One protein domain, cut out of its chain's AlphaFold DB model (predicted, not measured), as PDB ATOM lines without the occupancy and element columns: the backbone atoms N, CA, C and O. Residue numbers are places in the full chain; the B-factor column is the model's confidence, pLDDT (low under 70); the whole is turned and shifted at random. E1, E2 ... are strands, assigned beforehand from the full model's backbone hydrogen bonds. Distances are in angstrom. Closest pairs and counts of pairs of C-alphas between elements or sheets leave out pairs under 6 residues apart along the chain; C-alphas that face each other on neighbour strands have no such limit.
ATOM      1  N   PHE A 120       1.475 -11.656  44.146       66.88
ATOM      2  CA  PHE A 120       1.684 -10.217  44.326       66.88
ATOM      3  C   PHE A 120       1.787  -9.442  42.995       66.88
ATOM      4  O   PHE A 120       1.567  -8.224  42.990       66.88
ATOM      5  N   ALA A 121       2.127 -10.124  41.893       65.06
ATOM      6  CA  ALA A 121       2.372  -9.550  40.572       65.06
ATOM      7  C   ALA A 121       1.170  -9.645  39.610       65.06
ATOM      8  O   ALA A 121       1.232  -9.088  38.519       65.06
ATOM      9  N   ASN A 122       0.053 -10.267  40.011       65.62
ATOM     10  CA  ASN A 122      -1.118 -10.488  39.143       65.62
ATOM     11  C   ASN A 122      -2.044  -9.264  38.970       65.62
ATOM     12  O   ASN A 122      -3.164  -9.396  38.480       65.62
ATOM     13  N   ASN A 123      -1.599  -8.064  39.351       64.81
ATOM     14  CA  ASN A 123      -2.394  -6.839  39.249       64.81
ATOM     15  C   ASN A 123      -1.894  -5.947  38.108       64.81
ATOM     16  O   ASN A 123      -0.824  -5.345  38.201       64.81
ATOM     17  N   GLY A 124      -2.711  -5.797  37.063       70.75
ATOM     18  CA  GLY A 124      -2.426  -4.901  35.940       70.75
ATOM     19  C   GLY A 124      -1.321  -5.402  35.004       70.75
ATOM     20  O   GLY A 124      -0.850  -6.532  35.092       70.75
ATOM     21  N   ARG A 125      -0.930  -4.561  34.040       78.56
ATOM     22  CA  ARG A 125       0.129  -4.880  33.070       78.56
ATOM     23  C   ARG A 125       1.444  -4.223  33.477       78.56
ATOM     24  O   ARG A 125       1.514  -3.001  33.557       78.56
ATOM     25  N   THR A 126       2.506  -5.015  33.604       84.94
ATOM     26  CA  THR A 126       3.871  -4.506  33.801       84.94
ATOM     27  C   THR A 126       4.411  -3.869  32.519       84.94
ATOM     28  O   THR A 126       4.596  -4.544  31.498       84.94
ATOM     29  N   GLN A 127       4.717  -2.574  32.573       89.50
ATOM     30  CA  GLN A 127       5.310  -1.823  31.463       89.50
ATOM     31  C   GLN A 127       6.804  -1.579  31.699       89.50
ATOM     32  O   GLN A 127       7.242  -1.422  32.835       89.50
ATOM     33  N   VAL A 128       7.592  -1.577  30.622       92.19
ATOM     34  CA  VAL A 128       9.030  -1.274  30.680       92.19
ATOM     35  C   VAL A 128       9.223   0.174  30.267       92.19
ATOM     36  O   VAL A 128       8.885   0.533  29.141       92.19
ATOM     37  N   LEU A 129       9.790   0.976  31.163       94.00
ATOM     38  CA  LEU A 129      10.183   2.352  30.878       94.00
ATOM     39  C   LEU A 129      11.707   2.400  30.692       94.00
ATOM     40  O   LEU A 129      12.429   1.898  31.559       94.00
ATOM     41  N   PRO A 130      12.224   2.942  29.574       93.00
ATOM     42  CA  PRO A 130      13.661   3.083  29.386       93.00
ATOM     43  C   PRO A 130      14.224   4.096  30.387       93.00
ATOM     44  O   PRO A 130      13.642   5.157  30.603       93.00
ATOM     45  N   MET A 131      15.375   3.768  30.974       93.75
ATOM     46  CA  MET A 131      16.118   4.677  31.845       93.75
ATOM     47  C   MET A 131      17.306   5.274  31.090       93.75
ATOM     48  O   MET A 131      17.933   4.603  30.270       93.75
ATOM     49  N   THR A 132      17.641   6.520  31.402       92.88
ATOM     50  CA  THR A 132      18.818   7.227  30.888       92.88
ATOM     51  C   THR A 132      19.777   7.540  32.027       92.88
ATOM     52  O   THR A 132      19.356   7.763  33.159       92.88
ATOM     53  N   THR A 133      21.079   7.525  31.751       90.06
ATOM     54  CA  THR A 133      22.103   7.921  32.725       90.06
ATOM     55  C   THR A 133      22.345   9.418  32.601       90.06
ATOM     56  O   THR A 133      22.816   9.875  31.562       90.06
ATOM     57  N   THR A 134      22.035  10.179  33.647       89.44
ATOM     58  CA  THR A 134      22.206  11.642  33.656       89.44
ATOM     59  C   THR A 134      23.549  12.065  34.252       89.44
ATOM     60  O   THR A 134      24.102  13.093  33.871       89.44
ATOM     61  N   SER A 135      24.118  11.259  35.153       91.31
ATOM     62  CA  SER A 135      25.464  11.450  35.707       91.31
ATOM     63  C   SER A 135      26.020  10.135  36.266       91.31
ATOM     64  O   SER A 135      25.354   9.096  36.218       91.31
ATOM     65  N   TYR A 136      27.250  10.148  36.791       89.00
ATOM     66  CA  TYR A 136      27.825   8.970  37.441       89.00
ATOM     67  C   TYR A 136      26.896   8.465  38.554       89.00
ATOM     68  O   TYR A 136      26.544   9.213  39.462       89.00
ATOM     69  N   ALA A 137      26.494   7.195  38.459       83.56
ATOM     70  CA  ALA A 137      25.564   6.537  39.378       83.56
ATOM     71  C   ALA A 137      24.157   7.168  39.492       83.56
ATOM     72  O   ALA A 137      23.415   6.812  40.404       83.56
ATOM     73  N   THR A 138      23.754   8.035  38.555       89.50
ATOM     74  CA  THR A 138      22.389   8.583  38.504       89.50
ATOM     75  C   THR A 138      21.682   8.122  37.238       89.50
ATOM     76  O   THR A 138      22.182   8.309  36.126       89.50
ATOM     77  N   VAL A 139      20.507   7.523  37.413       90.31
ATOM     78  CA  VAL A 139      19.635   7.080  36.325       90.31
ATOM     79  C   VAL A 139      18.239   7.662  36.499       90.31
ATOM     80  O   VAL A 139      17.765   7.818  37.621       90.31
ATOM     81  N   GLU A 140      17.580   7.961  35.388       93.38
ATOM     82  CA  GLU A 140      16.268   8.600  35.366       93.38
ATOM     83  C   GLU A 140      15.364   7.944  34.319       93.38
ATOM     84  O   GLU A 140      15.820   7.595  33.230       93.38
ATOM     85  N   ALA A 141      14.078   7.801  34.638       93.50
ATOM     86  CA  ALA A 141      13.026   7.498  33.675       93.50
ATOM     87  C   ALA A 141      11.831   8.422  33.903       93.50
ATOM     88  O   ALA A 141      11.458   8.710  35.040       93.50
ATOM     89  N   THR A 142      11.197   8.835  32.811       93.25
ATOM     90  CA  THR A 142       9.947   9.592  32.851       93.25
ATOM     91  C   THR A 142       8.770   8.627  32.889       93.25
ATOM     92  O   THR A 142       8.633   7.775  32.010       93.25
ATOM     93  N   VAL A 143       7.909   8.763  33.898       92.81
ATOM     94  CA  VAL A 143       6.646   8.020  33.977       92.81
ATOM     95  C   VAL A 143       5.622   8.696  33.055       92.81
ATOM     96  O   VAL A 143       5.362   9.888  33.238       92.81
ATOM     97  N   PRO A 144       5.051   7.987  32.065       93.25
ATOM     98  CA  PRO A 144       4.031   8.544  31.180       93.25
ATOM     99  C   PRO A 144       2.789   9.027  31.940       93.25
ATOM    100  O   PRO A 144       2.392   8.426  32.942       93.25
ATOM    101  N   ALA A 145       2.153  10.096  31.455       91.69
ATOM    102  CA  ALA A 145       1.021  10.733  32.132       91.69
ATOM    103  C   ALA A 145      -0.183   9.788  32.298       91.69
ATOM    104  O   ALA A 145      -0.887   9.843  33.302       91.69
ATOM    105  N   GLU A 146      -0.387   8.868  31.356       91.81
ATOM    106  CA  GLU A 146      -1.419   7.831  31.403       91.81
ATOM    107  C   GLU A 146      -1.224   6.809  32.534       91.81
ATOM    108  O   GLU A 146      -2.169   6.107  32.887       91.81
ATOM    109  N   LEU A 147      -0.021   6.726  33.116       90.00
ATOM    110  CA  LEU A 147       0.282   5.910  34.296       90.00
ATOM    111  C   LEU A 147       0.285   6.730  35.595       90.00
ATOM    112  O   LEU A 147       0.410   6.160  36.676       90.00
ATOM    113  N   ALA A 148       0.145   8.055  35.498       89.44
ATOM    114  CA  ALA A 148       0.223   8.987  36.618       89.44
ATOM    115  C   ALA A 148      -1.160   9.325  37.219       89.44
ATOM    116  O   ALA A 148      -1.387  10.442  37.688       89.44
ATOM    117  N   TYR A 149      -2.109   8.386  37.187       91.31
ATOM    118  CA  TYR A 149      -3.439   8.568  37.779       91.31
ATOM    119  C   TYR A 149      -3.427   8.305  39.297       91.31
ATOM    120  O   TYR A 149      -2.575   7.552  39.776       91.31
ATOM    121  N   PRO A 150      -4.374   8.884  40.068       93.44
ATOM    122  CA  PRO A 150      -4.479   8.628  41.502       93.44
ATOM    123  C   PRO A 150      -4.550   7.128  41.811       93.44
ATOM    124  O   PRO A 150      -5.418   6.419  41.305       93.44
ATOM    125  N   GLY A 151      -3.621   6.639  42.627       91.50
ATOM    126  CA  GLY A 151      -3.407   5.212  42.836       91.50
ATOM    127  C   GLY A 151      -2.033   4.912  43.426       91.50
ATOM    128  O   GLY A 151      -1.392   5.773  44.025       91.50
ATOM    129  N   LEU A 152      -1.571   3.672  43.272       90.25
ATOM    130  CA  LEU A 152      -0.253   3.243  43.731       90.25
ATOM    131  C   LEU A 152       0.632   2.911  42.531       90.25
ATOM    132  O   LEU A 152       0.395   1.917  41.843       90.25
ATOM    133  N   LEU A 153       1.678   3.706  42.311       90.75
ATOM    134  CA  LEU A 153       2.712   3.381  41.340       90.75
ATOM    135  C   LEU A 153       3.699   2.407  41.976       90.75
ATOM    136  O   LEU A 153       4.522   2.799  42.803       90.75
ATOM    137  N   ARG A 154       3.627   1.138  41.579       91.44
ATOM    138  CA  ARG A 154       4.605   0.110  41.945       91.44
ATOM    139  C   ARG A 154       5.627  -0.048  40.827       91.44
ATOM    140  O   ARG A 154       5.243  -0.174  39.666       91.44
ATOM    141  N   TYR A 155       6.910  -0.068  41.166       92.69
ATOM    142  CA  TYR A 155       7.970  -0.199  40.172       92.69
ATOM    143  C   TYR A 155       9.186  -0.964  40.694       92.69
ATOM    144  O   TYR A 155       9.385  -1.154  41.896       92.69
ATOM    145  N   TRP A 156      10.012  -1.378  39.741       94.25
ATOM    146  CA  TRP A 156      11.302  -2.021  39.947       94.25
ATOM    147  C   TRP A 156      12.351  -1.313  39.102       94.25
ATOM    148  O   TRP A 156      12.033  -0.758  38.049       94.25
ATOM    149  N   ILE A 157      13.606  -1.378  39.532       94.88
ATOM    150  CA  ILE A 157      14.745  -0.940  38.722       94.88
ATOM    151  C   ILE A 157      15.469  -2.194  38.245       94.88
ATOM    152  O   ILE A 157      15.939  -2.981  39.063       94.88
ATOM    153  N   VAL A 158      15.550  -2.392  36.929       94.94
ATOM    154  CA  VAL A 158      16.179  -3.577  36.330       94.94
ATOM    155  C   VAL A 158      17.472  -3.169  35.637       94.94
ATOM    156  O   VAL A 158      17.452  -2.505  34.601       94.94
ATOM    157  N   LEU A 159      18.605  -3.601  36.186       93.38
ATOM    158  CA  LEU A 159      19.909  -3.452  35.551       93.38
ATOM    159  C   LEU A 159      20.158  -4.640  34.622       93.38
ATOM    160  O   LEU A 159      20.096  -5.792  35.049       93.38
ATOM    161  N   ARG A 160      20.477  -4.368  33.355       92.56
ATOM    162  CA  ARG A 160      20.784  -5.407  32.366       92.56
ATOM    163  C   ARG A 160      22.239  -5.343  31.921       92.56
ATOM    164  O   ARG A 160      22.740  -4.280  31.566       92.56
ATOM    165  N   LYS A 161      22.893  -6.506  31.869       90.75
ATOM    166  CA  LYS A 161      24.216  -6.703  31.262       90.75
ATOM    167  C   LYS A 161      24.145  -7.900  30.313       90.75
ATOM    168  O   LYS A 161      24.215  -9.052  30.734       90.75
ATOM    169  N   GLY A 162      23.970  -7.631  29.018       91.56
ATOM    170  CA  GLY A 162      23.676  -8.680  28.036       91.56
ATOM    171  C   GLY A 162      22.340  -9.364  28.350       91.56
ATOM    172  O   GLY A 162      21.318  -8.691  28.437       91.56
ATOM    173  N   GLN A 163      22.360 -10.688  28.538       89.38
ATOM    174  CA  GLN A 163      21.178 -11.491  28.903       89.38
ATOM    175  C   GLN A 163      20.920 -11.561  30.416       89.38
ATOM    176  O   GLN A 163      19.900 -12.092  30.843       89.38
ATOM    177  N   GLN A 164      21.839 -11.055  31.240       93.56
ATOM    178  CA  GLN A 164      21.669 -11.055  32.690       93.56
ATOM    179  C   GLN A 164      20.860  -9.833  33.118       93.56
ATOM    180  O   GLN A 164      21.160  -8.710  32.699       93.56
ATOM    181  N   ALA A 165      19.865 -10.057  33.974       95.25
ATOM    182  CA  ALA A 165      19.079  -9.018  34.624       95.25
ATOM    183  C   ALA A 165      19.249  -9.112  36.144       95.25
ATOM    184  O   ALA A 165      19.276 -10.213  36.701       95.25
ATOM    185  N   LEU A 166      19.369  -7.953  36.786       96.00
ATOM    186  CA  LEU A 166      19.392  -7.794  38.232       96.00
ATOM    187  C   LEU A 166      18.321  -6.772  38.617       96.00
ATOM    188  O   LEU A 166      18.366  -5.630  38.154       96.00
ATOM    189  N   THR A 167      17.358  -7.180  39.436       95.69
ATOM    190  CA  THR A 167      16.191  -6.375  39.794       95.69
ATOM    191  C   THR A 167      16.290  -5.848  41.217       95.69
ATOM    192  O   THR A 167      16.629  -6.573  42.151       95.69
ATOM    193  N   PHE A 168      15.970  -4.567  41.376       95.38
ATOM    194  CA  PHE A 168      15.910  -3.865  42.648       95.38
ATOM    195  C   PHE A 168      14.474  -3.418  42.960       95.38
ATOM    196  O   PHE A 168      13.740  -3.053  42.032       95.38
ATOM    197  N   PRO A 169      14.083  -3.387  44.247       95.19
ATOM    198  CA  PRO A 169      14.913  -3.632  45.438       95.19
ATOM    199  C   PRO A 169      15.308  -5.112  45.626       95.19
ATOM    200  O   PRO A 169      14.723  -5.999  45.019       95.19
ATOM    201  N   GLY A 170      16.348  -5.363  46.430       94.00
ATOM    202  CA  GLY A 170      16.819  -6.712  46.787       94.00
ATOM    203  C   GLY A 170      17.984  -7.260  45.956       94.00
ATOM    204  O   GLY A 170      18.788  -8.022  46.482       94.00
ATOM    205  N   GLY A 171      18.152  -6.818  44.705       95.62
ATOM    206  CA  GLY A 171      19.266  -7.262  43.859       95.62
ATOM    207  C   GLY A 171      19.106  -8.717  43.411       95.62
ATOM    208  O   GLY A 171      20.063  -9.489  43.440       95.62
ATOM    209  N   PHE A 172      17.892  -9.102  43.027       95.94
ATOM    210  CA  PHE A 172      17.566 -10.468  42.629       95.94
ATOM    211  C   PHE A 172      17.841 -10.714  41.147       95.94
ATOM    212  O   PHE A 172      17.666  -9.823  40.316       95.94
ATOM    213  N   ALA A 173      18.261 -11.930  40.803       95.62
ATOM    214  CA  ALA A 173      18.459 -12.322  39.413       95.62
ATOM    215  C   ALA A 173      17.115 -12.451  38.673       95.62
ATOM    216  O   ALA A 173      16.134 -12.939  39.231       95.62
ATOM    217  N   GLY A 174      17.090 -12.052  37.400       93.56
ATOM    218  CA  GLY A 174      15.875 -12.037  36.579       93.56
ATOM    219  C   GLY A 174      15.130 -10.706  36.664       93.56
ATOM    220  O   GLY A 174      15.674  -9.705  37.139       93.56
ATOM    221  N   GLN A 175      13.901 -10.673  36.153       91.88
ATOM    222  CA  GLN A 175      13.081  -9.459  36.089       91.88
ATOM    223  C   GLN A 175      11.580  -9.738  36.257       91.88
ATOM    224  O   GLN A 175      11.127 -10.829  35.921       91.88
ATOM    225  N   PRO A 176      10.766  -8.739  36.657       88.88
ATOM    226  CA  PRO A 176       9.353  -8.938  37.018       88.88
ATOM    227  C   PRO A 176       8.425  -9.488  35.925       88.88
ATOM    228  O   PRO A 176       7.272  -9.794  36.200       88.88
ATOM    229  N   ARG A 177       8.879  -9.549  34.668       85.12
ATOM    230  CA  ARG A 177       8.110 -10.111  33.545       85.12
ATOM    231  C   ARG A 177       8.460 -11.568  33.248       85.12
ATOM    232  O   ARG A 177       7.825 -12.160  32.378       85.12
ATOM    233  N   ASP A 178       9.474 -12.116  33.906       86.62
ATOM    234  CA  ASP A 178       9.845 -13.514  33.743       86.62
ATOM    235  C   ASP A 178       8.849 -14.385  34.516       86.62
ATOM    236  O   ASP A 178       8.484 -14.071  35.648       86.62
ATOM    237  N   TRP A 179       8.427 -15.500  33.916       77.00
ATOM    238  CA  TRP A 179       7.417 -16.402  34.489       77.00
ATOM    239  C   TRP A 179       7.812 -16.974  35.862       77.00
ATOM    240  O   TRP A 179       6.954 -17.346  36.650       77.00
ATOM    241  N   ASN A 180       9.113 -17.048  36.153       81.69
ATOM    242  CA  ASN A 180       9.665 -17.593  37.391       81.69
ATOM    243  C   ASN A 180      10.149 -16.517  38.382       81.69
ATOM    244  O   ASN A 180      10.788 -16.862  39.384       81.69
ATOM    245  N   TYR A 181       9.881 -15.231  38.130       85.75
ATOM    246  CA  TYR A 181      10.261 -14.153  39.042       85.75
ATOM    247  C   TYR A 181       9.277 -14.061  40.217       85.75
ATOM    248  O   TYR A 181       8.160 -13.573  40.080       85.75
ATOM    249  N   HIS A 182       9.710 -14.525  41.387       85.44
ATOM    250  CA  HIS A 182       8.867 -14.717  42.575       85.44
ATOM    251  C   HIS A 182       9.252 -13.825  43.766       85.44
ATOM    252  O   HIS A 182       8.834 -14.068  44.896       85.44
ATOM    253  N   HIS A 183      10.057 -12.791  43.521       89.81
ATOM    254  CA  HIS A 183      10.493 -11.836  44.538       89.81
ATOM    255  C   HIS A 183       9.483 -10.690  44.662       89.81
ATOM    256  O   HIS A 183       9.291  -9.924  43.714       89.81
ATOM    257  N   ALA A 184       8.823 -10.591  45.818       87.00
ATOM    258  CA  ALA A 184       7.709  -9.670  46.060       87.00
ATOM    259  C   ALA A 184       8.136  -8.210  46.278       87.00
ATOM    260  O   ALA A 184       7.311  -7.291  46.230       87.00
ATOM    261  N   GLU A 185       9.419  -7.984  46.543       91.38
ATOM    262  CA  GLU A 185       9.978  -6.687  46.870       91.38
ATOM    263  C   GLU A 185       9.849  -5.733  45.682       91.38
ATOM    264  O   GLU A 185      10.218  -6.051  44.554       91.38
ATOM    265  N   SER A 186       9.317  -4.541  45.936       92.25
ATOM    266  CA  SER A 186       9.113  -3.496  44.934       92.25
ATOM    267  C   SER A 186       9.208  -2.124  45.588       92.25
ATOM    268  O   SER A 186       8.971  -1.979  46.788       92.25
ATOM    269  N   PHE A 187       9.544  -1.106  44.802       92.88
ATOM    270  CA  PHE A 187       9.328   0.271  45.222       92.88
ATOM    271  C   PHE A 187       7.866   0.644  44.991       92.88
ATOM    272  O   PHE A 187       7.195   0.094  44.111       92.88
ATOM    273  N   SER A 188       7.344   1.570  45.790       90.69
ATOM    274  CA  SER A 188       5.967   2.041  45.655       90.69
ATOM    275  C   SER A 188       5.859   3.517  46.004       90.69
ATOM    276  O   SER A 188       6.441   3.967  46.989       90.69
ATOM    277  N   VAL A 189       5.108   4.262  45.195       88.44
ATOM    278  CA  VAL A 189       4.826   5.687  45.395       88.44
ATOM    279  C   VAL A 189       3.318   5.906  45.253       88.44
ATOM    280  O   VAL A 189       2.761   5.581  44.203       88.44
ATOM    281  N   PRO A 190       2.627   6.427  46.281       89.12
ATOM    282  CA  PRO A 190       1.236   6.823  46.140       89.12
ATOM    283  C   PRO A 190       1.144   8.075  45.265       89.12
ATOM    284  O   PRO A 190       1.812   9.077  45.520       89.12
ATOM    285  N   ILE A 191       0.291   8.022  44.250       90.56
ATOM    286  CA  ILE A 191      -0.112   9.176  43.453       90.56
ATOM    287  C   ILE A 191      -1.459   9.629  43.999       90.56
ATOM    288  O   ILE A 191      -2.401   8.841  44.091       90.56
ATOM    289  N   VAL A 192      -1.550  10.894  44.385       90.81
ATOM    290  CA  VAL A 192      -2.756  11.463  44.989       90.81
ATOM    291  C   VAL A 192      -3.479  12.366  43.999       90.81
ATOM    292  O   VAL A 192      -2.869  12.921  43.088       90.81
TER     293      VAL A 192
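This is residues 120 to 192 of the 384 residues of an uncharacterized protein of Hymenobacter roseosalivarius DSM 11622 (UniProt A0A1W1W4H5). There is little regular structure: three two-stranded ribbons joined by loops make a flat shape. E3 runs on into E4, E6 pairs with E3 and E5 with E4, while hairpin E1 and E2 sits apart from E4 and E5. The printed part has 73 residues, 27 of them in six named strands, E1 to E6 in order; the class is all strand, each sheet antiparallel. It is compact, with a radius of gyration of the C-alphas of 12.9 A, spanning 35 by 32 by 17 A.

E1, residues 132 to 135, begins at C-alpha (18.818, 7.227, 30.888) and measures 9.2 A. E2 is 138 to 140, 6.9 A; E3 151 to 155, 12.9 A; E4 157 to 161, 13.4 A; E5 164 to 168, 13.6 A. E6, 187 to 191, 13.1 A, ends at C-alpha (-0.112, 9.176, 43.453).

In hairpin E1 and E2, N 132 and O 140 are 2.8 A apart. E3 and E4 meet only through their link, at 22 degrees. In hairpin E4 and E5, at 160 degrees, N 159 and O 166 are 2.8 A apart. E3 and E6 are antiparallel at 155 degrees; N 153 and O 189 are 2.9 A apart.

The farthest C-alphas, Gly 162 and Val 192, are 37.3 A apart. The printed part has no cut. The E5 to E6 link is long; pLDDT is under 70 at residues 120 to 123.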